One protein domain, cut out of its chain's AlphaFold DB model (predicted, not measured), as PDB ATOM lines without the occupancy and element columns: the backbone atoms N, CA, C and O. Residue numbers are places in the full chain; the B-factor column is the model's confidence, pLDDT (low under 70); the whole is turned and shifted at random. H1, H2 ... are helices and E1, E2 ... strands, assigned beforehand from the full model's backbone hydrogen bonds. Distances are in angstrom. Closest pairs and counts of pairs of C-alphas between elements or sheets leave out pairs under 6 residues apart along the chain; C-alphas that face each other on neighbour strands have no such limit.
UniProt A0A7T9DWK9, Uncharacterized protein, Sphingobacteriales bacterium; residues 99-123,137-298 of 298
ATOM      1  N   ASP A  99      23.213 -48.384  -2.191       85.12
ATOM      2  CA  ASP A  99      23.698 -49.630  -2.776       85.12
ATOM      3  C   ASP A  99      23.192 -50.886  -2.046       85.12
ATOM      4  O   ASP A  99      23.468 -51.997  -2.490       85.12
ATOM      5  N   SER A 100      22.442 -50.751  -0.943       87.81
ATOM      6  CA  SER A 100      21.954 -51.893  -0.163       87.81
ATOM      7  C   SER A 100      20.452 -51.838   0.067       87.81
ATOM      8  O   SER A 100      19.908 -50.895   0.648       87.81
ATOM      9  N   ILE A 101      19.787 -52.909  -0.361       91.88
ATOM     10  CA  ILE A 101      18.335 -53.072  -0.294       91.88
ATOM     11  C   ILE A 101      18.009 -54.394   0.399       91.88
ATOM     12  O   ILE A 101      18.700 -55.396   0.212       91.88
ATOM     13  N   TYR A 102      16.936 -54.403   1.188       94.00
ATOM     14  CA  TYR A 102      16.313 -55.624   1.695       94.00
ATOM     15  C   TYR A 102      14.925 -55.784   1.071       94.00
ATOM     16  O   TYR A 102      14.072 -54.917   1.241       94.00
ATOM     17  N   LEU A 103      14.693 -56.890   0.368       95.81
ATOM     18  CA  LEU A 103      13.422 -57.213  -0.274       95.81
ATOM     19  C   LEU A 103      12.598 -58.196   0.566       95.81
ATOM     20  O   LEU A 103      13.132 -59.174   1.095       95.81
ATOM     21  N   PHE A 104      11.297 -57.939   0.640       95.94
ATOM     22  CA  PHE A 104      10.287 -58.775   1.290       95.94
ATOM     23  C   PHE A 104       9.213 -59.156   0.271       95.94
ATOM     24  O   PHE A 104       8.876 -58.337  -0.588       95.94
ATOM     25  N   ASP A 105       8.643 -60.356   0.393       95.06
ATOM     26  CA  ASP A 105       7.624 -60.875  -0.528       95.06
ATOM     27  C   ASP A 105       6.362 -59.999  -0.518       95.06
ATOM     28  O   ASP A 105       5.665 -59.871  -1.527       95.06
ATOM     29  N   ASN A 106       6.050 -59.406   0.638       92.88
ATOM     30  CA  ASN A 106       4.886 -58.553   0.841       92.88
ATOM     31  C   ASN A 106       5.005 -57.666   2.093       92.88
ATOM     32  O   ASN A 106       5.950 -57.755   2.882       92.88
ATOM     33  N   TYR A 107       4.000 -56.808   2.282       90.75
ATOM     34  CA  TYR A 107       3.893 -55.914   3.434       90.75
ATOM     35  C   TYR A 107       3.843 -56.645   4.782       90.75
ATOM     36  O   TYR A 107       4.426 -56.153   5.745       90.75
ATOM     37  N   ASP A 108       3.196 -57.807   4.872       87.94
ATOM     38  CA  ASP A 108       3.087 -58.542   6.135       87.94
ATOM     39  C   ASP A 108       4.444 -59.107   6.571       87.94
ATOM     40  O   ASP A 108       4.817 -58.985   7.740       87.94
ATOM     41  N   GLU A 109       5.229 -59.644   5.633       89.81
ATOM     42  CA  GLU A 109       6.598 -60.097   5.900       89.81
ATOM     43  C   GLU A 109       7.498 -58.933   6.332       89.81
ATOM     44  O   GLU A 109       8.222 -59.042   7.326       89.81
ATOM     45  N   TYR A 110       7.392 -57.789   5.649       91.06
ATOM     46  CA  TYR A 110       8.063 -56.559   6.061       91.06
ATOM     47  C   TYR A 110       7.668 -56.158   7.494       91.06
ATOM     48  O   TYR A 110       8.533 -55.928   8.338       91.06
ATOM     49  N   GLN A 111       6.369 -56.118   7.812       84.88
ATOM     50  CA  GLN A 111       5.884 -55.754   9.149       84.88
ATOM     51  C   GLN A 111       6.367 -56.730  10.219       84.88
ATOM     52  O   GLN A 111       6.774 -56.298  11.298       84.88
ATOM     53  N   LYS A 112       6.386 -58.031   9.919       84.31
ATOM     54  CA  LYS A 112       6.957 -59.051  10.800       84.31
ATOM     55  C   LYS A 112       8.436 -58.774  11.064       84.31
ATOM     56  O   LYS A 112       8.839 -58.737  12.224       84.31
ATOM     57  N   TYR A 113       9.235 -58.543  10.023       86.19
ATOM     58  CA  TYR A 113      10.660 -58.231  10.168       86.19
ATOM     59  C   TYR A 113      10.883 -57.009  11.062       86.19
ATOM     60  O   TYR A 113      11.692 -57.043  11.989       86.19
ATOM     61  N   ILE A 114      10.114 -55.948  10.831       81.94
ATOM     62  CA  ILE A 114      10.166 -54.724  11.625       81.94
ATOM     63  C   ILE A 114       9.760 -54.967  13.082       81.94
ATOM     64  O   ILE A 114      10.450 -54.499  13.984       81.94
ATOM     65  N   HIS A 115       8.694 -55.731  13.327       77.31
ATOM     66  CA  HIS A 115       8.239 -56.076  14.673       77.31
ATOM     67  C   HIS A 115       9.304 -56.859  15.458       77.31
ATOM     68  O   HIS A 115       9.522 -56.597  16.639       77.31
ATOM     69  N   ILE A 116       9.990 -57.797  14.798       76.81
ATOM     70  CA  ILE A 116      11.052 -58.616  15.403       76.81
ATOM     71  C   ILE A 116      12.305 -57.784  15.662       76.81
ATOM     72  O   ILE A 116      12.876 -57.844  16.749       76.81
ATOM     73  N   ALA A 117      12.738 -57.004  14.671       75.69
ATOM     74  CA  ALA A 117      13.914 -56.151  14.799       75.69
ATOM     75  C   ALA A 117      13.714 -55.074  15.877       75.69
ATOM     76  O   ALA A 117      14.681 -54.630  16.502       75.69
ATOM     77  N   TYR A 118      12.464 -54.654  16.093       70.31
ATOM     78  CA  TYR A 118      12.097 -53.530  16.945       70.31
ATOM     79  C   TYR A 118      10.911 -53.886  17.854       70.31
ATOM     80  O   TYR A 118       9.815 -53.346  17.682       70.31
ATOM     81  N   PRO A 119      11.114 -54.780  18.841       63.47
ATOM     82  CA  PRO A 119      10.041 -55.213  19.719       63.47
ATOM     83  C   PRO A 119       9.514 -54.021  20.518       63.47
ATOM     84  O   PRO A 119      10.262 -53.341  21.224       63.47
ATOM     85  N   ILE A 120       8.210 -53.780  20.404       59.03
ATOM     86  CA  ILE A 120       7.508 -52.757  21.175       59.03
ATOM     87  C   ILE A 120       7.530 -53.220  22.628       59.03
ATOM     88  O   ILE A 120       6.949 -54.260  22.958       59.03
ATOM     89  N   LYS A 121       8.158 -52.465  23.529       53.50
ATOM     90  CA  LYS A 121       7.874 -52.677  24.948       53.50
ATOM     91  C   LYS A 121       6.483 -52.135  25.206       53.50
ATOM     92  O   LYS A 121       6.262 -50.928  25.140       53.50
ATOM     93  N   HIS A 122       5.543 -53.027  25.508       47.69
ATOM     94  CA  HIS A 122       4.281 -52.607  26.092       47.69
ATOM     95  C   HIS A 122       4.618 -51.763  27.325       47.69
ATOM     96  O   HIS A 122       5.308 -52.264  28.221       47.69
ATOM     97  N   PRO A 123       4.195 -50.488  27.400       41.53
ATOM     98  CA  PRO A 123       4.217 -49.817  28.678       41.53
ATOM     99  C   PRO A 123       3.328 -50.671  29.576       41.53
ATOM    100  O   PRO A 123       2.131 -50.795  29.319       41.53
ATOM    101  N   SER A 137       6.168 -31.101  21.469       50.59
ATOM    102  CA  SER A 137       5.853 -31.260  20.055       50.59
ATOM    103  C   SER A 137       6.926 -32.142  19.422       50.59
ATOM    104  O   SER A 137       8.067 -31.724  19.216       50.59
ATOM    105  N   TYR A 138       6.571 -33.398  19.165       53.81
ATOM    106  CA  TYR A 138       7.409 -34.325  18.410       53.81
ATOM    107  C   TYR A 138       6.823 -34.439  17.028       53.81
ATOM    108  O   TYR A 138       5.738 -34.995  16.854       53.81
ATOM    109  N   ALA A 139       7.558 -33.927  16.058       62.69
ATOM    110  CA  ALA A 139       7.153 -33.998  14.679       62.69
ATOM    111  C   ALA A 139       8.302 -34.590  13.885       62.69
ATOM    112  O   ALA A 139       9.349 -33.980  13.743       62.69
ATOM    113  N   VAL A 140       8.107 -35.789  13.363       72.12
ATOM    114  CA  VAL A 140       8.821 -36.174  12.144       72.12
ATOM    115  C   VAL A 140       7.967 -35.651  11.003       72.12
ATOM    116  O   VAL A 140       6.739 -35.634  11.117       72.12
ATOM    117  N   ALA A 141       8.580 -35.229   9.911       79.06
ATOM    118  CA  ALA A 141       7.858 -34.858   8.706       79.06
ATOM    119  C   ALA A 141       8.389 -35.636   7.511       79.06
ATOM    120  O   ALA A 141       9.579 -35.577   7.214       79.06
ATOM    121  N   ALA A 142       7.496 -36.327   6.809       85.81
ATOM    122  CA  ALA A 142       7.736 -36.842   5.471       85.81
ATOM    123  C   ALA A 142       7.261 -35.796   4.456       85.81
ATOM    124  O   ALA A 142       6.064 -35.545   4.306       85.81
ATOM    125  N   GLN A 143       8.206 -35.166   3.774       87.69
ATOM    126  CA  GLN A 143       7.970 -34.144   2.762       87.69
ATOM    127  C   GLN A 143       8.152 -34.763   1.379       87.69
ATOM    128  O   GLN A 143       9.209 -35.316   1.080       87.69
ATOM    129  N   PHE A 144       7.129 -34.657   0.538       87.19
ATOM    130  CA  PHE A 144       7.109 -35.193  -0.818       87.19
ATOM    131  C   PHE A 144       7.198 -34.053  -1.827       87.19
ATOM    132  O   PHE A 144       6.481 -33.050  -1.725       87.19
ATOM    133  N   PHE A 145       8.073 -34.223  -2.813       85.94
ATOM    134  CA  PHE A 145       8.426 -33.183  -3.770       85.94
ATOM    135  C   PHE A 145       8.124 -33.623  -5.190       85.94
ATOM    136  O   PHE A 145       8.284 -34.794  -5.549       85.94
ATOM    137  N   LYS A 146       7.748 -32.642  -6.005       82.12
ATOM    138  CA  LYS A 146       7.395 -32.847  -7.407       82.12
ATOM    139  C   LYS A 146       8.564 -33.361  -8.241       82.12
ATOM    140  O   LYS A 146       8.425 -34.214  -9.111       82.12
ATOM    141  N   HIS A 147       9.746 -32.824  -7.975       82.25
ATOM    142  CA  HIS A 147      10.942 -33.088  -8.759       82.25
ATOM    143  C   HIS A 147      11.988 -33.837  -7.941       82.25
ATOM    144  O   HIS A 147      11.969 -33.830  -6.707       82.25
ATOM    145  N   ALA A 148      12.908 -34.498  -8.642       82.00
ATOM    146  CA  ALA A 148      14.105 -35.033  -8.016       82.00
ATOM    147  C   ALA A 148      14.882 -33.890  -7.341       82.00
ATOM    148  O   ALA A 148      14.771 -32.726  -7.746       82.00
ATOM    149  N   TYR A 149      15.661 -34.228  -6.319       85.50
ATOM    150  CA  TYR A 149      16.508 -33.303  -5.566       85.50
ATOM    151  C   TYR A 149      15.731 -32.187  -4.849       85.50
ATOM    152  O   TYR A 149      16.221 -31.069  -4.714       85.50
ATOM    153  N   PHE A 150      14.530 -32.508  -4.358       86.56
ATOM    154  CA  PHE A 150      13.754 -31.670  -3.435       86.56
ATOM    155  C   PHE A 150      13.266 -30.336  -4.017       86.56
ATOM    156  O   PHE A 150      13.127 -29.353  -3.285       86.56
ATOM    157  N   ASN A 151      12.967 -30.285  -5.322       77.88
ATOM    158  CA  ASN A 151      12.361 -29.087  -5.913       77.88
ATOM    159  C   ASN A 151      10.827 -29.144  -5.832       77.88
ATOM    160  O   ASN A 151      10.221 -30.125  -6.264       77.88
ATOM    161  N   GLU A 152      10.228 -28.061  -5.318       83.00
ATOM    162  CA  GLU A 152       8.779 -27.856  -5.132       83.00
ATOM    163  C   GLU A 152       8.122 -28.904  -4.206       83.00
ATOM    164  O   GLU A 152       7.791 -30.016  -4.619       83.00
ATOM    165  N   VAL A 153       7.922 -28.545  -2.928       85.25
ATOM    166  CA  VAL A 153       7.164 -29.380  -1.975       85.25
ATOM    167  C   VAL A 153       5.699 -29.413  -2.404       85.25
ATOM    168  O   VAL A 153       5.062 -28.365  -2.497       85.25
ATOM    169  N   LEU A 154       5.155 -30.612  -2.596       80.12
ATOM    170  CA  LEU A 154       3.740 -30.822  -2.914       80.12
ATOM    171  C   LEU A 154       2.924 -31.226  -1.689       80.12
ATOM    172  O   LEU A 154       1.758 -30.857  -1.563       80.12
ATOM    173  N   ARG A 155       3.528 -32.007  -0.787       83.12
ATOM    174  CA  ARG A 155       2.834 -32.576   0.370       83.12
ATOM    175  C   ARG A 155       3.783 -32.736   1.545       83.12
ATOM    176  O   ARG A 155       4.946 -33.080   1.367       83.12
ATOM    177  N   THR A 156       3.282 -32.502   2.750       82.25
ATOM    178  CA  THR A 156       3.997 -32.810   3.992       82.25
ATOM    179  C   THR A 156       3.075 -33.608   4.896       82.25
ATOM    180  O   THR A 156       1.959 -33.177   5.171       82.25
ATOM    181  N   GLU A 157       3.553 -34.764   5.335       81.56
ATOM    182  CA  GLU A 157       2.883 -35.627   6.296       81.56
ATOM    183  C   GLU A 157       3.655 -35.639   7.599       81.56
ATOM    184  O   GLU A 157       4.879 -35.770   7.607       81.56
ATOM    185  N   PHE A 158       2.932 -35.516   8.704       74.75
ATOM    186  CA  PHE A 158       3.530 -35.433  10.023       74.75
ATOM    187  C   PHE A 158       3.299 -36.710  10.814       74.75
ATOM    188  O   PHE A 158       2.248 -37.348  10.742       74.75
ATOM    189  N   PHE A 159       4.297 -37.051  11.614       71.69
ATOM    190  CA  PHE A 159       4.225 -38.121  12.585       71.69
ATOM    191  C   PHE A 159       4.243 -37.514  13.981       71.69
ATOM    192  O   PHE A 159       5.161 -36.762  14.296       71.69
ATOM    193  N   GLY A 160       3.299 -37.909  14.829       61.38
ATOM    194  CA  GLY A 160       3.296 -37.510  16.235       61.38
ATOM    195  C   GLY A 160       2.290 -36.414  16.571       61.38
ATOM    196  O   GLY A 160       1.329 -36.174  15.839       61.38
ATOM    197  N   ASP A 161       2.449 -35.846  17.764       53.78
ATOM    198  CA  ASP A 161       1.556 -34.839  18.331       53.78
ATOM    199  C   ASP A 161       2.111 -33.447  18.019       53.78
ATOM    200  O   ASP A 161       3.157 -33.047  18.532       53.78
ATOM    201  N   LEU A 162       1.410 -32.740  17.134       53.19
ATOM    202  CA  LEU A 162       1.648 -31.338  16.800       53.19
ATOM    203  C   LEU A 162       0.826 -30.412  17.715       53.19
ATOM    204  O   LEU A 162       0.341 -29.373  17.273       53.19
ATOM    205  N   SER A 163       0.577 -30.773  18.976       50.03
ATOM    206  CA  SER A 163      -0.128 -29.872  19.883       50.03
ATOM    207  C   SER A 163       0.838 -28.867  20.513       50.03
ATOM    208  O   SER A 163       1.321 -29.062  21.627       50.03
ATOM    209  N   ASP A 164       1.043 -27.733  19.848       43.53
ATOM    210  CA  ASP A 164       1.645 -26.574  20.513       43.53
ATOM    211  C   ASP A 164       0.694 -25.934  21.541       43.53
ATOM    212  O   ASP A 164       1.147 -25.132  22.344       43.53
ATOM    213  N   ASN A 165      -0.606 -26.274  21.572       42.09
ATOM    214  CA  ASN A 165      -1.558 -25.780  22.583       42.09
ATOM    215  C   ASN A 165      -2.875 -26.587  22.629       42.09
ATOM    216  O   ASN A 165      -3.925 -26.125  22.187       42.09
ATOM    217  N   GLY A 166      -2.854 -27.788  23.212       42.19
ATOM    218  CA  GLY A 166      -4.059 -28.358  23.838       42.19
ATOM    219  C   GLY A 166      -5.167 -28.889  22.922       42.19
ATOM    220  O   GLY A 166      -6.310 -28.991  23.364       42.19
ATOM    221  N   GLY A 167      -4.860 -29.289  21.689       48.12
ATOM    222  CA  GLY A 167      -5.815 -30.080  20.921       48.12
ATOM    223  C   GLY A 167      -5.433 -30.285  19.467       48.12
ATOM    224  O   GLY A 167      -5.857 -29.520  18.611       48.12
ATOM    225  N   THR A 168      -4.715 -31.361  19.159       44.84
ATOM    226  CA  THR A 168      -4.909 -32.089  17.897       44.84
ATOM    227  C   THR A 168      -4.537 -33.550  18.125       44.84
ATOM    228  O   THR A 168      -3.445 -33.856  18.577       44.84
ATOM    229  N   VAL A 169      -5.472 -34.462  17.860       50.12
ATOM    230  CA  VAL A 169      -5.239 -35.907  17.953       50.12
ATOM    231  C   VAL A 169      -4.232 -36.277  16.867       50.12
ATOM    232  O   VAL A 169      -4.530 -36.086  15.687       50.12
ATOM    233  N   SER A 170      -3.053 -36.785  17.242       56.47
ATOM    234  CA  SER A 170      -2.110 -37.365  16.280       56.47
ATOM    235  C   SER A 170      -2.852 -38.353  15.385       56.47
ATOM    236  O   SER A 170      -3.594 -39.186  15.922       56.47
ATOM    237  N   PRO A 171      -2.670 -38.331  14.054       60.47
ATOM    238  CA  PRO A 171      -3.169 -39.426  13.249       60.47
ATOM    239  C   PRO A 171      -2.571 -40.733  13.801       60.47
ATOM    240  O   PRO A 171      -1.420 -40.796  14.258       60.47
ATOM    241  N   ILE A 172      -3.421 -41.752  13.884       66.88
ATOM    242  CA  ILE A 172      -3.069 -43.077  14.383       66.88
ATOM    243  C   ILE A 172      -3.066 -44.006  13.180       66.88
ATOM    244  O   ILE A 172      -4.045 -44.088  12.437       66.88
ATOM    245  N   SER A 173      -1.964 -44.721  13.006       70.44
ATOM    246  CA  SER A 173      -1.823 -45.795  12.034       70.44
ATOM    247  C   SER A 173      -1.754 -47.121  12.783       70.44
ATOM    248  O   SER A 173      -1.145 -47.208  13.853       70.44
ATOM    249  N   SER A 174      -2.399 -48.153  12.246       69.00
ATOM    250  CA  SER A 174      -2.443 -49.472  12.868       69.00
ATOM    251  C   SER A 174      -1.644 -50.498  12.068       69.00
ATOM    252  O   SER A 174      -1.600 -50.461  10.835       69.00
ATOM    253  N   TYR A 175      -1.004 -51.432  12.769       71.38
ATOM    254  CA  TYR A 175      -0.298 -52.554  12.148       71.38
ATOM    255  C   TYR A 175      -0.509 -53.856  12.915       71.38
ATOM    256  O   TYR A 175      -0.738 -53.863  14.125       71.38
ATOM    257  N   GLN A 176      -0.447 -54.966  12.177       79.00
ATOM    258  CA  GLN A 176      -0.614 -56.313  12.708       79.00
ATOM    259  C   GLN A 176       0.536 -56.648  13.663       79.00
ATOM    260  O   GLN A 176       1.708 -56.455  13.336       79.00
ATOM    261  N   THR A 177       0.207 -57.167  14.844       79.00
ATOM    262  CA  THR A 177       1.209 -57.676  15.791       79.00
ATOM    263  C   THR A 177       1.472 -59.161  15.565       79.00
ATOM    264  O   THR A 177       0.615 -59.895  15.056       79.00
ATOM    265  N   TYR A 178       2.670 -59.599  15.947       78.62
ATOM    266  CA  TYR A 178       3.160 -60.954  15.734       78.62
ATOM    267  C   TYR A 178       3.666 -61.542  17.050       78.62
ATOM    268  O   TYR A 178       4.237 -60.836  17.874       78.62
ATOM    269  N   VAL A 179       3.489 -62.846  17.244       79.56
ATOM    270  CA  VAL A 179       4.038 -63.582  18.395       79.56
ATOM    271  C   VAL A 179       4.832 -64.777  17.910       79.56
ATOM    272  O   VAL A 179       4.479 -65.384  16.896       79.56
ATOM    273  N   ASN A 180       5.902 -65.124  18.627       78.94
ATOM    274  CA  ASN A 180       6.602 -66.373  18.365       78.94
ATOM    275  C   ASN A 180       5.647 -67.533  18.691       78.94
ATOM    276  O   ASN A 180       5.143 -67.632  19.810       78.94
ATOM    277  N   CYS A 181       5.356 -68.360  17.691       80.62
ATOM    278  CA  CYS A 181       4.356 -69.420  17.774       80.62
ATOM    279  C   CYS A 181       4.960 -70.827  17.708       80.62
ATOM    280  O   CYS A 181       4.212 -71.802  17.752       80.62
ATOM    281  N   ALA A 182       6.289 -70.959  17.637       78.75
ATOM    282  CA  ALA A 182       6.954 -72.255  17.705       78.75
ATOM    283  C   ALA A 182       8.074 -72.229  18.746       78.75
ATOM    284  O   ALA A 182       9.142 -71.647  18.546       78.75
ATOM    285  N   ALA A 183       7.829 -72.918  19.861       70.56
ATOM    286  CA  ALA A 183       8.814 -73.094  20.916       70.56
ATOM    287  C   ALA A 183      10.118 -73.679  20.344       70.56
ATOM    288  O   ALA A 183      10.109 -74.725  19.697       70.56
ATOM    289  N   GLY A 184      11.237 -72.993  20.579       66.25
ATOM    290  CA  GLY A 184      12.558 -73.401  20.089       66.25
ATOM    291  C   GLY A 184      12.904 -72.948  18.667       66.25
ATOM    292  O   GLY A 184      14.028 -73.190  18.236       66.25
ATOM    293  N   SER A 185      12.001 -72.262  17.959       70.44
ATOM    294  CA  SER A 185      12.296 -71.643  16.663       70.44
ATOM    295  C   SER A 185      12.219 -70.118  16.780       70.44
ATOM    296  O   SER A 185      11.119 -69.559  16.794       70.44
ATOM    297  N   PRO A 186      13.359 -69.410  16.884       64.19
ATOM    298  CA  PRO A 186      13.360 -67.964  17.072       64.19
ATOM    299  C   PRO A 186      12.731 -67.200  15.899       64.19
ATOM    300  O   PRO A 186      12.273 -66.095  16.129       64.19
ATOM    301  N   ASP A 187      12.615 -67.790  14.703       63.94
ATOM    302  CA  ASP A 187      12.169 -67.099  13.477       63.94
ATOM    303  C   ASP A 187      10.699 -67.381  13.088       63.94
ATOM    304  O   ASP A 187      10.141 -66.813  12.131       63.94
ATOM    305  N   THR A 188      10.019 -68.249  13.842       77.31
ATOM    306  CA  THR A 188       8.634 -68.645  13.560       77.31
ATOM    307  C   THR A 188       7.647 -67.765  14.320       77.31
ATOM    308  O   THR A 188       7.240 -68.061  15.443       77.31
ATOM    309  N   TYR A 189       7.237 -66.677  13.671       78.44
ATOM    310  CA  TYR A 189       6.196 -65.777  14.169       78.44
ATOM    311  C   TYR A 189       4.895 -65.909  13.387       78.44
ATOM    312  O   TYR A 189       4.924 -65.961  12.154       78.44
ATOM    313  N   CYS A 190       3.785 -65.878  14.120       81.12
ATOM    314  CA  CYS A 190       2.423 -65.921  13.608       81.12
ATOM    315  C   CYS A 190       1.701 -64.595  13.896       81.12
ATOM    316  O   CYS A 190       1.966 -63.976  14.936       81.12
ATOM    317  N   PRO A 191       0.783 -64.154  13.017       82.50
ATOM    318  CA  PRO A 191      -0.073 -63.010  13.302       82.50
ATOM    319  C   PRO A 191      -0.983 -63.325  14.496       82.50
ATOM    320  O   PRO A 191      -1.524 -64.423  14.612       82.50
ATOM    321  N   THR A 192      -1.165 -62.355  15.384       79.50
ATOM    322  CA  THR A 192      -2.028 -62.486  16.573       79.50
ATOM    323  C   THR A 192      -3.509 -62.223  16.284       79.50
ATOM    324  O   THR A 192      -4.351 -62.463  17.145       79.50
ATOM    325  N   GLY A 193      -3.832 -61.635  15.124       77.25
ATOM    326  CA  GLY A 193      -5.137 -61.019  14.850       77.25
ATOM    327  C   GLY A 193      -5.380 -59.698  15.598       77.25
ATOM    328  O   GLY A 193      -6.434 -59.090  15.440       77.25
ATOM    329  N   GLN A 194      -4.416 -59.233  16.403       76.31
ATOM    330  CA  GLN A 194      -4.470 -57.948  17.099       76.31
ATOM    331  C   GLN A 194      -3.642 -56.887  16.373       76.31
ATOM    332  O   GLN A 194      -2.521 -57.150  15.924       76.31
ATOM    333  N   TYR A 195      -4.171 -55.666  16.335       77.56
ATOM    334  CA  TYR A 195      -3.509 -54.507  15.748       77.56
ATOM    335  C   TYR A 195      -2.997 -53.572  16.843       77.56
ATOM    336  O   TYR A 195      -3.706 -53.293  17.810       77.56
ATOM    337  N   TYR A 196      -1.771 -53.077  16.683       73.88
ATOM    338  CA  TYR A 196      -1.220 -52.019  17.524       73.88
ATOM    339  C   TYR A 196      -1.444 -50.665  16.860       73.88
ATOM    340  O   TYR A 196      -1.144 -50.494  15.680       73.88
ATOM    341  N   ASN A 197      -1.942 -49.709  17.637       73.25
ATOM    342  CA  ASN A 197      -2.157 -48.331  17.220       73.25
ATOM    343  C   ASN A 197      -0.931 -47.491  17.584       73.25
ATOM    344  O   ASN A 197      -0.616 -47.332  18.764       73.25
ATOM    345  N   ALA A 198      -0.251 -46.946  16.579       72.31
ATOM    346  CA  ALA A 198       0.901 -46.070  16.745       72.31
ATOM    347  C   ALA A 198       0.634 -44.684  16.138       72.31
ATOM    348  O   ALA A 198      -0.115 -44.584  15.165       72.31
ATOM    349  N   PRO A 199       1.270 -43.614  16.650       75.44
ATOM    350  CA  PRO A 199       1.309 -42.333  15.961       75.44
ATOM    351  C   PRO A 199       1.894 -42.510  14.567       75.44
ATOM    352  O   PRO A 199       2.930 -43.158  14.385       75.44
ATOM    353  N   GLY A 200       1.220 -41.935  13.584       78.69
ATOM    354  CA  GLY A 200       1.567 -42.115  12.188       78.69
ATOM    355  C   GLY A 200       0.420 -41.735  11.274       78.69
ATOM    356  O   GLY A 200      -0.615 -41.262  11.712       78.69
ATOM    357  N   PHE A 201       0.573 -41.982   9.987       80.56
ATOM    358  CA  PHE A 201      -0.453 -41.679   9.006       80.56
ATOM    359  C   PHE A 201      -0.669 -42.866   8.073       80.56
ATOM    360  O   PHE A 201       0.194 -43.726   7.880       80.56
ATOM    361  N   SER A 202      -1.870 -42.924   7.521       87.62
ATOM    362  CA  SER A 202      -2.309 -43.947   6.584       87.62
ATOM    363  C   SER A 202      -3.138 -43.247   5.519       87.62
ATOM    364  O   SER A 202      -4.243 -42.784   5.795       87.62
ATOM    365  N   ILE A 203      -2.578 -43.119   4.319       86.00
ATOM    366  CA  ILE A 203      -3.219 -42.456   3.185       86.00
ATOM    367  C   ILE A 203      -3.519 -43.536   2.150       86.00
ATOM    368  O   ILE A 203      -2.616 -43.929   1.409       86.00
ATOM    369  N   PRO A 204      -4.763 -44.039   2.090       88.50
ATOM    370  CA  PRO A 204      -5.110 -45.157   1.218       88.50
ATOM    371  C   PRO A 204      -5.212 -44.747  -0.251       88.50
ATOM    372  O   PRO A 204      -5.157 -45.599  -1.127       88.50
ATOM    373  N   ASN A 205      -5.378 -43.459  -0.539       87.19
ATOM    374  CA  ASN A 205      -5.478 -42.968  -1.903       87.19
ATOM    375  C   ASN A 205      -4.956 -41.536  -1.966       87.19
ATOM    376  O   ASN A 205      -5.452 -40.668  -1.244       87.19
ATOM    377  N   ILE A 206      -3.960 -41.299  -2.814       79.06
ATOM    378  CA  ILE A 206      -3.413 -39.959  -3.029       79.06
ATOM    379  C   ILE A 206      -4.073 -39.270  -4.243       79.06
ATOM    380  O   ILE A 206      -4.025 -38.055  -4.350       79.06
ATOM    381  N   GLY A 207      -4.837 -39.972  -5.082       66.88
ATOM    382  CA  GLY A 207      -5.566 -39.391  -6.219       66.88
ATOM    383  C   GLY A 207      -4.672 -39.040  -7.419       66.88
ATOM    384  O   GLY A 207      -3.463 -38.907  -7.292       66.88
ATOM    385  N   THR A 208      -5.281 -38.870  -8.597       59.28
ATOM    386  CA  THR A 208      -4.588 -38.939  -9.902       59.28
ATOM    387  C   THR A 208      -4.122 -37.601 -10.495       59.28
ATOM    388  O   THR A 208      -3.471 -37.590 -11.534       59.28
ATOM    389  N   SER A 209      -4.463 -36.449  -9.900       58.94
ATOM    390  CA  SER A 209      -4.240 -35.133 -10.538       58.94
ATOM    391  C   SER A 209      -3.108 -34.282  -9.950       58.94
ATOM    392  O   SER A 209      -2.637 -33.371 -10.623       58.94
ATOM    393  N   GLN A 210      -2.655 -34.556  -8.722       53.97
ATOM    394  CA  GLN A 210      -1.565 -33.806  -8.065       53.97
ATOM    395  C   GLN A 210      -0.463 -34.701  -7.480       53.97
ATOM    396  O   GLN A 210       0.617 -34.212  -7.172       53.97
ATOM    397  N   ASN A 211      -0.727 -36.000  -7.322       51.94
ATOM    398  CA  ASN A 211       0.058 -36.872  -6.450       51.94
ATOM    399  C   ASN A 211       0.774 -38.023  -7.172       51.94
ATOM    400  O   ASN A 211       1.604 -38.702  -6.578       51.94
ATOM    401  N   ASP A 212       0.544 -38.161  -8.476       55.31
ATOM    402  CA  ASP A 212       1.280 -39.066  -9.364       55.31
ATOM    403  C   ASP A 212       2.620 -38.451  -9.830       55.31
ATOM    404  O   ASP A 212       3.167 -38.857 -10.845       55.31
ATOM    405  N   GLN A 213       3.124 -37.418  -9.144       67.44
ATOM    406  CA  GLN A 213       4.306 -36.640  -9.543       67.44
ATOM    407  C   GLN A 213       5.352 -36.557  -8.427       67.44
ATOM    408  O   GLN A 213       6.064 -35.566  -8.338       67.44
ATOM    409  N   PHE A 214       5.449 -37.537  -7.523       81.19
ATOM    410  CA  PHE A 214       6.499 -37.493  -6.503       81.19
ATOM    411  C   PHE A 214       7.798 -38.099  -7.020       81.19
ATOM    412  O   PHE A 214       7.900 -39.305  -7.248       81.19
ATOM    413  N   SER A 215       8.819 -37.257  -7.125       83.19
ATOM    414  CA  SER A 215      10.143 -37.655  -7.606       83.19
ATOM    415  C   SER A 215      11.200 -37.677  -6.500       83.19
ATOM    416  O   SER A 215      12.255 -38.276  -6.689       83.19
ATOM    417  N   SER A 216      10.939 -37.064  -5.341       87.12
ATOM    418  CA  SER A 216      11.808 -37.172  -4.163       87.12
ATOM    419  C   SER A 216      11.037 -37.063  -2.847       87.12
ATOM    420  O   SER A 216       9.928 -36.522  -2.797       87.12
ATOM    421  N   ILE A 217      11.624 -37.607  -1.781       89.88
ATOM    422  CA  ILE A 217      11.098 -37.565  -0.413       89.88
ATOM    423  C   ILE A 217      12.212 -37.183   0.559       89.88
ATOM    424  O   ILE A 217      13.310 -37.735   0.494       89.88
ATOM    425  N   ARG A 218      11.914 -36.266   1.477       88.50
ATOM    426  CA  ARG A 218      12.756 -35.949   2.634       88.50
ATOM    427  C   ARG A 218      12.017 -36.304   3.907       88.50
ATOM    428  O   ARG A 218      10.884 -35.863   4.095       88.50
ATOM    429  N   ILE A 219      12.665 -37.047   4.789       85.19
ATOM    430  CA  ILE A 219      12.150 -37.343   6.118       85.19
ATOM    431  C   ILE A 219      13.001 -36.588   7.130       85.19
ATOM    432  O   ILE A 219      14.178 -36.889   7.303       85.19
ATOM    433  N   SER A 220      12.400 -35.586   7.765       78.88
ATOM    434  CA  SER A 220      13.075 -34.683   8.698       78.88
ATOM    435  C   SER A 220      12.588 -34.928  10.117       78.88
ATOM    436  O   SER A 220      11.384 -35.042  10.348       78.88
ATOM    437  N   ASP A 221      13.510 -34.930  11.073       73.06
ATOM    438  CA  ASP A 221      13.165 -34.721  12.474       73.06
ATOM    439  C   ASP A 221      12.957 -33.214  12.710       73.06
ATOM    440  O   ASP A 221      13.839 -32.401  12.427       73.06
ATOM    441  N   LEU A 222      11.763 -32.841  13.160       67.88
ATOM    442  CA  LEU A 222      11.372 -31.474  13.506       67.88
ATOM    443  C   LEU A 222      11.267 -31.284  15.024       67.88
ATOM    444  O   LEU A 222      10.693 -30.288  15.470       67.88
ATOM    445  N   SER A 223      11.773 -32.223  15.829       61.12
ATOM    446  CA  SER A 223      11.838 -32.043  17.276       61.12
ATOM    447  C   SER A 223      12.638 -30.778  17.605       61.12
ATOM    448  O   SER A 223      13.807 -30.611  17.256       61.12
ATOM    449  N   ILE A 224      11.962 -29.825  18.246       53.88
ATOM    450  CA  ILE A 224      12.579 -28.569  18.663       53.88
ATOM    451  C   ILE A 224      13.420 -28.888  19.895       53.88
ATOM    452  O   ILE A 224      12.947 -29.524  20.835       53.88
ATOM    453  N   SER A 225      14.678 -28.466  19.858       46.53
ATOM    454  CA  SER A 225      15.736 -28.705  20.835       46.53
ATOM    455  C   SER A 225      15.376 -28.298  22.271       46.53
ATOM    456  O   SER A 225      15.859 -27.295  22.796       46.53
ATOM    457  N   THR A 226      14.594 -29.112  22.973       44.72
ATOM    458  CA  THR A 226      14.579 -29.120  24.435       44.72
ATOM    459  C   THR A 226      15.411 -30.308  24.912       44.72
ATOM    460  O   THR A 226      15.008 -31.467  24.785       44.72
ATOM    461  N   PRO A 227      16.624 -30.070  25.444       44.47
ATOM    462  CA  PRO A 227      17.319 -31.123  26.154       44.47
ATOM    463  C   PRO A 227      16.498 -31.402  27.413       44.47
ATOM    464  O   PRO A 227      16.068 -30.464  28.076       44.47
ATOM    465  N   LEU A 228      16.361 -32.678  27.776       42.62
ATOM    466  CA  LEU A 228      15.738 -33.174  29.013       42.62
ATOM    467  C   LEU A 228      14.231 -33.458  28.885       42.62
ATOM    468  O   LEU A 228      13.393 -32.623  29.188       42.62
ATOM    469  N   ILE A 229      13.897 -34.700  28.517       41.38
ATOM    470  CA  ILE A 229      13.263 -35.718  29.387       41.38
ATOM    471  C   ILE A 229      13.193 -37.016  28.565       41.38
ATOM    472  O   ILE A 229      12.187 -37.270  27.934       41.38
ATOM    473  N   ALA A 230      14.255 -37.831  28.531       41.84
ATOM    474  CA  ALA A 230      14.270 -39.234  28.058       41.84
ATOM    475  C   ALA A 230      13.073 -39.678  27.172       41.84
ATOM    476  O   ALA A 230      12.115 -40.292  27.654       41.84
ATOM    477  N   HIS A 231      13.093 -39.329  25.885       47.59
ATOM    478  CA  HIS A 231      11.997 -39.641  24.966       47.59
ATOM    479  C   HIS A 231      12.087 -41.093  24.479       47.59
ATOM    480  O   HIS A 231      13.156 -41.590  24.132       47.59
ATOM    481  N   ARG A 232      10.944 -41.789  24.486       49.47
ATOM    482  CA  ARG A 232      10.807 -43.241  24.247       49.47
ATOM    483  C   ARG A 232      10.618 -43.617  22.768       49.47
ATOM    484  O   ARG A 232      10.243 -44.747  22.465       49.47
ATOM    485  N   TYR A 233      10.827 -42.684  21.838       54.56
ATOM    486  CA  TYR A 233      10.494 -42.857  20.417       54.56
ATOM    487  C   TYR A 233      11.768 -42.972  19.604       54.56
ATOM    488  O   TYR A 233      12.390 -41.977  19.268       54.56
ATOM    489  N   THR A 234      12.216 -44.187  19.324       60.62
ATOM    490  CA  THR A 234      13.572 -44.344  18.781       60.62
ATOM    491  C   THR A 234      13.615 -44.364  17.258       60.62
ATOM    492  O   THR A 234      14.701 -44.174  16.714       60.62
ATOM    493  N   ARG A 235      12.485 -44.599  16.560       73.06
ATOM    494  CA  ARG A 235      12.480 -44.944  15.123       73.06
ATOM    495  C   ARG A 235      11.202 -44.547  14.382       73.06
ATOM    496  O   ARG A 235      10.116 -44.628  14.956       73.06
ATOM    497  N   TYR A 236      11.335 -44.236  13.093       78.44
ATOM    498  CA  TYR A 236      10.226 -43.992  12.162       78.44
ATOM    499  C   TYR A 236      10.307 -44.890  10.927       78.44
ATOM    500  O   TYR A 236      11.368 -45.439  10.614       78.44
ATOM    501  N   GLN A 237       9.187 -45.000  10.209       84.62
ATOM    502  CA  GLN A 237       9.122 -45.606   8.878       84.62
ATOM    503  C   GLN A 237       8.173 -44.853   7.957       84.62
ATOM    504  O   GLN A 237       7.100 -44.453   8.401       84.62
ATOM    505  N   VAL A 238       8.534 -44.735   6.678       89.62
ATOM    506  CA  VAL A 238       7.642 -44.327   5.580       89.62
ATOM    507  C   VAL A 238       7.629 -45.426   4.537       89.62
ATOM    508  O   VAL A 238       8.683 -45.925   4.160       89.62
ATOM    509  N   ILE A 239       6.451 -45.782   4.040       92.44
ATOM    510  CA  ILE A 239       6.284 -46.795   3.003       92.44
ATOM    511  C   ILE A 239       5.408 -46.223   1.902       92.44
ATOM    512  O   ILE A 239       4.257 -45.864   2.152       92.44
ATOM    513  N   CYS A 240       5.955 -46.168   0.695       91.25
ATOM    514  CA  CYS A 240       5.314 -45.637  -0.497       91.25
ATOM    515  C   CYS A 240       4.925 -46.790  -1.422       91.25
ATOM    516  O   CYS A 240       5.808 -47.492  -1.914       91.25
ATOM    517  N   PHE A 241       3.629 -46.965  -1.671       90.88
ATOM    518  CA  PHE A 241       3.080 -48.068  -2.463       90.88
ATOM    519  C   PHE A 241       2.721 -47.619  -3.878       90.88
ATOM    520  O   PHE A 241       2.198 -46.520  -4.074       90.88
ATOM    521  N   GLU A 242       2.965 -48.498  -4.849       87.75
ATOM    522  CA  GLU A 242       2.647 -48.302  -6.264       87.75
ATOM    523  C   GLU A 242       1.142 -48.120  -6.484       87.75
ATOM    524  O   GLU A 242       0.749 -47.206  -7.200       87.75
ATOM    525  N   ASN A 243       0.300 -48.919  -5.817       88.00
ATOM    526  CA  ASN A 243      -1.152 -48.880  -5.994       88.00
ATOM    527  C   ASN A 243      -1.878 -48.254  -4.794       88.00
ATOM    528  O   ASN A 243      -1.353 -48.131  -3.682       88.00
ATOM    529  N   ALA A 244      -3.131 -47.853  -5.020       87.62
ATOM    530  CA  ALA A 244      -4.032 -47.432  -3.953       87.62
ATOM    531  C   ALA A 244      -4.307 -48.587  -2.971       87.62
ATOM    532  O   ALA A 244      -4.159 -49.764  -3.302       87.62
ATOM    533  N   ASN A 245      -4.742 -48.243  -1.761       90.56
ATOM    534  CA  ASN A 245      -5.042 -49.161  -0.660       90.56
ATOM    535  C   ASN A 245      -3.869 -50.076  -0.273       90.56
ATOM    536  O   ASN A 245      -4.080 -51.212   0.148       90.56
ATOM    537  N   TYR A 246      -2.642 -49.556  -0.361       91.44
ATOM    538  CA  TYR A 246      -1.411 -50.210   0.093       91.44
ATOM    539  C   TYR A 246      -1.059 -51.486  -0.687       91.44
ATOM    540  O   TYR A 246      -0.533 -52.439  -0.113       91.44
ATOM    541  N   GLY A 247      -1.381 -51.518  -1.983       89.19
ATOM    542  CA  GLY A 247      -1.084 -52.641  -2.873       89.19
ATOM    543  C   GLY A 247       0.079 -52.377  -3.831       89.19
ATOM    544  O   GLY A 247       0.537 -51.244  -3.988       89.19
ATOM    545  N   GLY A 248       0.492 -53.423  -4.546       90.25
ATOM    546  CA  GLY A 248       1.589 -53.349  -5.509       90.25
ATOM    547  C   GLY A 248       2.959 -53.281  -4.841       90.25
ATOM    548  O   GLY A 248       3.101 -53.527  -3.640       90.25
ATOM    549  N   LEU A 249       3.975 -52.946  -5.635       91.81
ATOM    550  CA  LEU A 249       5.339 -52.806  -5.141       91.81
ATOM    551  C   LEU A 249       5.460 -51.600  -4.209       91.81
ATOM    552  O   LEU A 249       4.787 -50.586  -4.403       91.81
ATOM    553  N   ALA A 250       6.355 -51.669  -3.227       93.31
ATOM    554  CA  ALA A 250       6.569 -50.564  -2.303       93.31
ATOM    555  C   ALA A 250       8.043 -50.283  -2.020       93.31
ATOM    556  O   ALA A 250       8.865 -51.194  -1.923       93.31
ATOM    557  N   LEU A 251       8.354 -49.003  -1.821       92.81
ATOM    558  CA  LEU A 251       9.620 -48.545  -1.248       92.81
ATOM    559  C   LEU A 251       9.397 -48.199   0.220       92.81
ATOM    560  O   LEU A 251       8.497 -47.421   0.540       92.81
ATOM    561  N   ALA A 252      10.216 -48.759   1.101       92.69
ATOM    562  CA  ALA A 252      10.205 -48.473   2.525       92.69
ATOM    563  C   ALA A 252      11.496 -47.759   2.939       92.69
ATOM    564  O   ALA A 252      12.601 -48.194   2.614       92.69
ATOM    565  N   PHE A 253      11.334 -46.687   3.702       88.50
ATOM    566  CA  PHE A 253      12.388 -45.881   4.306       88.50
ATOM    567  C   PHE A 253      12.255 -45.987   5.822       88.50
ATOM    568  O   PHE A 253      11.136 -45.980   6.349       88.50
ATOM    569  N   LYS A 254      13.376 -46.110   6.532       82.44
ATOM    570  CA  LYS A 254      13.381 -46.199   7.992       82.44
ATOM    571  C   LYS A 254      14.570 -45.441   8.552       82.44
ATOM    572  O   LYS A 254      15.687 -45.661   8.094       82.44
ATOM    573  N   GLY A 255      14.328 -44.753   9.661       73.62
ATOM    574  CA  GLY A 255      15.377 -44.045  10.372       73.62
ATOM    575  C   GLY A 255      15.254 -44.098  11.877       73.62
ATOM    576  O   GLY A 255      14.252 -44.547  12.444       73.62
ATOM    577  N   ASN A 256      16.319 -43.644  12.529       67.31
ATOM    578  CA  ASN A 256      16.343 -43.430  13.968       67.31
ATOM    579  C   ASN A 256      16.134 -41.940  14.247       67.31
ATOM    580  O   ASN A 256      16.802 -41.106  13.646       67.31
ATOM    581  N   LEU A 257      15.262 -41.622  15.201       55.91
ATOM    582  CA  LEU A 257      15.013 -40.239  15.630       55.91
ATOM    583  C   LEU A 257      16.098 -39.695  16.558       55.91
ATOM    584  O   LEU A 257      16.208 -38.501  16.773       55.91
ATOM    585  N   PHE A 258      16.957 -40.572  17.073       53.97
ATOM    586  CA  PHE A 258      18.074 -40.181  17.916       53.97
ATOM    587  C   PHE A 258      19.351 -40.805  17.371       53.97
ATOM    588  O   PHE A 258      19.736 -41.913  17.748       53.97
ATOM    589  N   SER A 259      20.020 -40.091  16.469       44.12
ATOM    590  CA  SER A 259      21.465 -40.251  16.362       44.12
ATOM    591  C   SER A 259      22.085 -39.452  17.511       44.12
ATOM    592  O   SER A 259      21.609 -38.371  17.843       44.12
ATOM    593  N   SER A 260      23.153 -39.944  18.134       42.06
ATOM    594  CA  SER A 260      23.917 -39.193  19.145       42.06
ATOM    595  C   SER A 260      24.600 -37.929  18.585       42.06
ATOM    596  O   SER A 260      25.403 -37.308  19.279       42.06
ATOM    597  N   SER A 261      24.325 -37.572  17.328       40.25
ATOM    598  CA  SER A 261      24.757 -36.339  16.692       40.25
ATOM    599  C   SER A 261      23.674 -35.267  16.881       40.25
ATOM    600  O   SER A 261      22.525 -35.509  16.518       40.25
ATOM    601  N   PRO A 262      24.008 -34.074  17.399       42.50
ATOM    602  CA  PRO A 262      23.071 -32.965  17.630       42.50
ATOM    603  C   PRO A 262      22.558 -32.293  16.340       42.50
ATOM    604  O   PRO A 262      22.099 -31.154  16.375       42.50
ATOM    605  N   TYR A 263      22.658 -32.966  15.195       42.22
ATOM    606  CA  TYR A 263      22.291 -32.429  13.895       42.22
ATOM    607  C   TYR A 263      21.169 -33.260  13.290       42.22
ATOM    608  O   TYR A 263      21.319 -34.471  13.138       42.22
ATOM    609  N   ASN A 264      20.079 -32.575  12.936       50.34
ATOM    610  CA  ASN A 264      18.955 -33.071  12.147       50.34
ATOM    611  C   ASN A 264      19.466 -33.923  10.978       50.34
ATOM    612  O   ASN A 264      19.978 -33.388   9.992       50.34
ATOM    613  N   VAL A 265      19.362 -35.245  11.099       54.72
ATOM    614  CA  VAL A 265      19.702 -36.150  10.003       54.72
ATOM    615  C   VAL A 265      18.432 -36.335   9.191       54.72
ATOM    616  O   VAL A 265      17.524 -37.050   9.608       54.72
ATOM    617  N   ASN A 266      18.355 -35.649   8.055       63.53
ATOM    618  CA  ASN A 266      17.323 -35.940   7.073       63.53
ATOM    619  C   ASN A 266      17.624 -37.304   6.445       63.53
ATOM    620  O   ASN A 266      18.763 -37.549   6.041       63.53
ATOM    621  N   GLU A 267      16.617 -38.166   6.325       76.19
ATOM    622  CA  GLU A 267      16.688 -39.268   5.366       76.19
ATOM    623  C   GLU A 267      16.066 -38.831   4.054       76.19
ATOM    624  O   GLU A 267      14.863 -38.592   3.937       76.19
ATOM    625  N   ASP A 268      16.944 -38.712   3.072       83.75
ATOM    626  CA  ASP A 268      16.666 -38.144   1.774       83.75
ATOM    627  C   ASP A 268      16.666 -39.272   0.736       83.75
ATOM    628  O   ASP A 268      17.670 -39.956   0.536       83.75
ATOM    629  N   ALA A 269      15.540 -39.447   0.045       86.44
ATOM    630  CA  ALA A 269      15.484 -40.147  -1.233       86.44
ATOM    631  C   ALA A 269      15.326 -39.087  -2.324       86.44
ATOM    632  O   ALA A 269      14.225 -38.648  -2.661       86.44
ATOM    633  N   ASP A 270      16.469 -38.651  -2.837       86.06
ATOM    634  CA  ASP A 270      16.632 -37.569  -3.806       86.06
ATOM    635  C   ASP A 270      16.065 -37.889  -5.193       86.06
ATOM    636  O   ASP A 270      15.671 -36.973  -5.911       86.06
ATOM    637  N   ASN A 271      15.995 -39.165  -5.570       84.88
ATOM    638  CA  ASN A 271      15.469 -39.586  -6.863       84.88
ATOM    639  C   ASN A 271      14.714 -40.923  -6.769       84.88
ATOM    640  O   ASN A 271      15.279 -42.004  -6.939       84.88
ATOM    641  N   LEU A 272      13.407 -40.860  -6.510       84.38
ATOM    642  CA  LEU A 272      12.533 -42.033  -6.371       84.38
ATOM    643  C   LEU A 272      12.480 -42.898  -7.636       84.38
ATOM    644  O   LEU A 272      12.289 -44.112  -7.534       84.38
ATOM    645  N   THR A 273      12.688 -42.309  -8.814       81.56
ATOM    646  CA  THR A 273      12.842 -43.052 -10.068       81.56
ATOM    647  C   THR A 273      14.017 -43.999  -9.993       81.56
ATOM    648  O   THR A 273      13.884 -45.176 -10.309       81.56
ATOM    649  N   GLU A 274      15.176 -43.478  -9.598       81.00
ATOM    650  CA  GLU A 274      16.421 -44.230  -9.543       81.00
ATOM    651  C   GLU A 274      16.272 -45.386  -8.556       81.00
ATOM    652  O   GLU A 274      16.585 -46.521  -8.901       81.00
ATOM    653  N   TRP A 275      15.657 -45.136  -7.397       85.31
ATOM    654  CA  TRP A 275      15.326 -46.181  -6.430       85.31
ATOM    655  C   TRP A 275      14.420 -47.270  -7.016       85.31
ATOM    656  O   TRP A 275      14.759 -48.448  -6.941       85.31
ATOM    657  N   LYS A 276      13.302 -46.906  -7.658       84.69
ATOM    658  CA  LYS A 276      12.392 -47.884  -8.283       84.69
ATOM    659  C   LYS A 276      13.076 -48.678  -9.399       84.69
ATOM    660  O   LYS A 276      12.852 -49.880  -9.506       84.69
ATOM    661  N   ARG A 277      13.919 -48.035 -10.213       82.88
ATOM    662  CA  ARG A 277      14.678 -48.689 -11.292       82.88
ATOM    663  C   ARG A 277      15.723 -49.647 -10.737       82.88
ATOM    664  O   ARG A 277      15.788 -50.787 -11.178       82.88
ATOM    665  N   ASN A 278      16.493 -49.206  -9.746       81.94
ATOM    666  CA  ASN A 278      17.534 -50.016  -9.124       81.94
ATOM    667  C   ASN A 278      16.956 -51.243  -8.421       81.94
ATOM    668  O   ASN A 278      17.557 -52.309  -8.482       81.94
ATOM    669  N   VAL A 279      15.797 -51.106  -7.776       84.31
ATOM    670  CA  VAL A 279      15.158 -52.197  -7.035       84.31
ATOM    671  C   VAL A 279      14.346 -53.108  -7.956       84.31
ATOM    672  O   VAL A 279      14.513 -54.317  -7.900       84.31
ATOM    673  N   PHE A 280      13.447 -52.549  -8.770       87.94
ATOM    674  CA  PHE A 280      12.387 -53.299  -9.453       87.94
ATOM    675  C   PHE A 280      12.526 -53.323 -10.983       87.94
ATOM    676  O   PHE A 280      11.610 -53.792 -11.648       87.94
ATOM    677  N   TYR A 281      13.608 -52.762 -11.546       83.81
ATOM    678  CA  TYR A 281      13.874 -52.641 -12.997       83.81
ATOM    679  C   TYR A 281      12.688 -52.159 -13.850       83.81
ATOM    680  O   TYR A 281      12.597 -52.442 -15.043       83.81
ATOM    681  N   LYS A 282      11.776 -51.379 -13.263       74.12
ATOM    682  CA  LYS A 282      10.619 -50.841 -13.977       74.12
ATOM    683  C   LYS A 282      10.967 -49.561 -14.729       74.12
ATOM    684  O   LYS A 282      11.620 -48.656 -14.206       74.12
ATOM    685  N   THR A 283      10.459 -49.461 -15.950       63.03
ATOM    686  CA  THR A 283      10.411 -48.223 -16.730       63.03
ATOM    687  C   THR A 283       9.187 -47.423 -16.267       63.03
ATOM    688  O   THR A 283       8.163 -47.993 -15.895       63.03
ATOM    689  N   TRP A 284       9.330 -46.112 -16.087       58.19
ATOM    690  CA  TRP A 284       8.559 -45.412 -15.054       58.19
ATOM    691  C   TRP A 284       7.094 -45.127 -15.437       58.19
ATOM    692  O   TRP A 284       6.828 -44.580 -16.503       58.19
ATOM    693  N   ASN A 285       6.176 -45.437 -14.512       55.94
ATOM    694  CA  ASN A 285       4.964 -44.661 -14.238       55.94
ATOM    695  C   ASN A 285       5.034 -44.223 -12.756       55.94
ATOM    696  O   ASN A 285       5.228 -45.062 -11.868       55.94
ATOM    697  N   ASP A 286       4.967 -42.921 -12.487       57.62
ATOM    698  CA  ASP A 286       5.382 -42.224 -11.249       57.62
ATOM    699  C   ASP A 286       4.466 -42.423 -10.042       57.62
ATOM    700  O   ASP A 286       4.431 -41.622  -9.112       57.62
ATOM    701  N   GLN A 287       3.733 -43.521  -9.998       68.25
ATOM    702  CA  GLN A 287       2.629 -43.627  -9.066       68.25
ATOM    703  C   GLN A 287       3.148 -44.096  -7.704       68.25
ATOM    704  O   GLN A 287       3.677 -45.198  -7.530       68.25
ATOM    705  N   ILE A 288       3.131 -43.173  -6.741       83.31
ATOM    706  CA  ILE A 288       2.889 -43.515  -5.344       83.31
ATOM    707  C   ILE A 288       1.405 -43.237  -5.150       83.31
ATOM    708  O   ILE A 288       0.986 -42.084  -5.147       83.31
ATOM    709  N   SER A 289       0.604 -44.284  -5.011       86.31
ATOM    710  CA  SER A 289      -0.852 -44.143  -4.916       86.31
ATOM    711  C   SER A 289      -1.387 -44.367  -3.507       86.31
ATOM    712  O   SER A 289      -2.556 -44.075  -3.243       86.31
ATOM    713  N   SER A 290      -0.545 -44.820  -2.578       88.94
ATOM    714  CA  SER A 290      -0.840 -44.810  -1.145       88.94
ATOM    715  C   SER A 290       0.438 -44.785  -0.306       88.94
ATOM    716  O   SER A 290       1.507 -45.189  -0.768       88.94
ATOM    717  N   ILE A 291       0.348 -44.273   0.926       89.12
ATOM    718  CA  ILE A 291       1.491 -44.172   1.849       89.12
ATOM    719  C   ILE A 291       1.071 -44.611   3.248       89.12
ATOM    720  O   ILE A 291      -0.027 -44.287   3.712       89.12
ATOM    721  N   LYS A 292       1.977 -45.291   3.948       89.69
ATOM    722  CA  LYS A 292       1.915 -45.459   5.403       89.69
ATOM    723  C   LYS A 292       3.139 -44.848   6.065       89.69
ATOM    724  O   LYS A 292       4.249 -45.017   5.573       89.69
ATOM    725  N   GLY A 293       2.935 -44.214   7.210       85.69
ATOM    726  CA  GLY A 293       4.001 -43.806   8.111       85.69
ATOM    727  C   GLY A 293       3.645 -44.131   9.555       85.69
ATOM    728  O   GLY A 293       2.473 -44.089   9.924       85.69
ATOM    729  N   PHE A 294       4.627 -44.498  10.372       80.75
ATOM    730  CA  PHE A 294       4.423 -44.759  11.800       80.75
ATOM    731  C   PHE A 294       5.728 -44.650  12.595       80.75
ATOM    732  O   PHE A 294       6.827 -44.807  12.055       80.75
ATOM    733  N   ILE A 295       5.584 -44.378  13.893       74.12
ATOM    734  CA  ILE A 295       6.671 -44.317  14.875       74.12
ATOM    735  C   ILE A 295       6.608 -45.541  15.793       74.12
ATOM    736  O   ILE A 295       5.534 -45.937  16.252       74.12
ATOM    737  N   TYR A 296       7.775 -46.107  16.109       69.00
ATOM    738  CA  TYR A 296       7.908 -47.179  17.097       69.00
ATOM    739  C   TYR A 296       8.442 -46.683  18.435       69.00
ATOM    740  O   TYR A 296       9.351 -45.850  18.518       69.00
ATOM    741  N   PHE A 297       7.904 -47.291  19.487       62.56
ATOM    742  CA  PHE A 297       8.247 -47.034  20.877       62.56
ATOM    743  C   PHE A 297       9.190 -48.120  21.393       62.56
ATOM    744  O   PHE A 297       8.969 -49.304  21.124       62.56
ATOM    745  N   GLN A 298      10.218 -47.714  22.143       55.00
ATOM    746  CA  GLN A 298      11.086 -48.613  22.914       55.00
ATOM    747  C   GLN A 298      10.736 -48.629  24.400       55.00
ATOM    748  O   GLN A 298      10.245 -47.603  24.927       55.00
TER     749      GLN A 298
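Overview. This is residues 99 to 123 and 137 to 298 of the 298 residues of an uncharacterized protein of Sphingobacteriales bacterium (UniProt A0A7T9DWK9). Two antiparallel sheets lie face to face as a sandwich, and the larger one, E4 E5 E10 E7 E8, curls like part of a barrel round the helix H1 on its side away from the smaller sheet, E3 E2 E6 E9. The second helix, H2, only grazes both sheets, and the strand E1 pairs with no named strand. The printed part has 187 residues, with two named helices and ten named strands in the order E1 H1 E2 E3 E4 E5 E6 E7 E8 E9 H2 E10, and its class is mixed, helices and strands. It is compact, with a radius of gyration of the C-alphas of 17.1 A and spans of 46 by 41 by 32 A.

Along the chain. E1 is residues 100 to 104, with C-alpha 100 at (21.954, -51.893, -0.163), and H1 is residues 107 to 117, 15.2 A long. E2, residues 140 to 145, and E3, residues 153 to 159, form a hairpin. E4, residues 172 to 180, is 25.5 A long, and E5, residues 189 to 203, is 27.4 A long and bends by 98 degrees at residue 199. E6 is residues 216 to 221, E7 is residues 233 to 241 and 24.6 A long, and E8 is residues 250 to 256 and 20.3 A long. E9 is residues 267 to 269, H2 is residues 272 to 280, and E10 is residues 290 to 297, 23.9 A long, ending with C-alpha 297 at (8.247, -47.034, 20.877).

Arrangement. The two sheets form a sandwich, two sheets face to face, with their strands at 37 degrees. In the larger sheet, E5 pairs with E4 over residues 189 to 199 (N 173 and O 198, 2.8 A) and with E10 over residues 200 to 203 (N 201 and O 293, 2.8 A). E10 is antiparallel to E7, with N 239 and O 292 2.8 A apart, and the hairpin E7 and E8 has N 240 and O 251 2.8 A apart. In the smaller sheet, E2 has N 142 and O 157 of E3 at 2.8 A and N 143 and O 218 of E6 at 2.8 A; N 219 of E6 and O 267 of E9 are 2.8 A apart. The closest C-alphas of H1 and E4 are those of Lys 112 and Tyr 178, 6.5 A apart. H1 and H2 are apart, and in both, every O i to N i+4 pair is within hydrogen-bond range.

Size, cuts and confidence. The two C-alphas farthest apart, those of Glu 152 and Ala 183, are 52.2 A apart. Residues 124 to 136 are not printed, and C-alphas 123 and 137 are 20.5 A apart across the cut. The links E3 to E4, E5 to E6 and E6 to E7 are long. The mean pLDDT of the printed part is 73.4, and 64 residues are under 70, among them 160 to 172, 222 to 234 and 256 to 266.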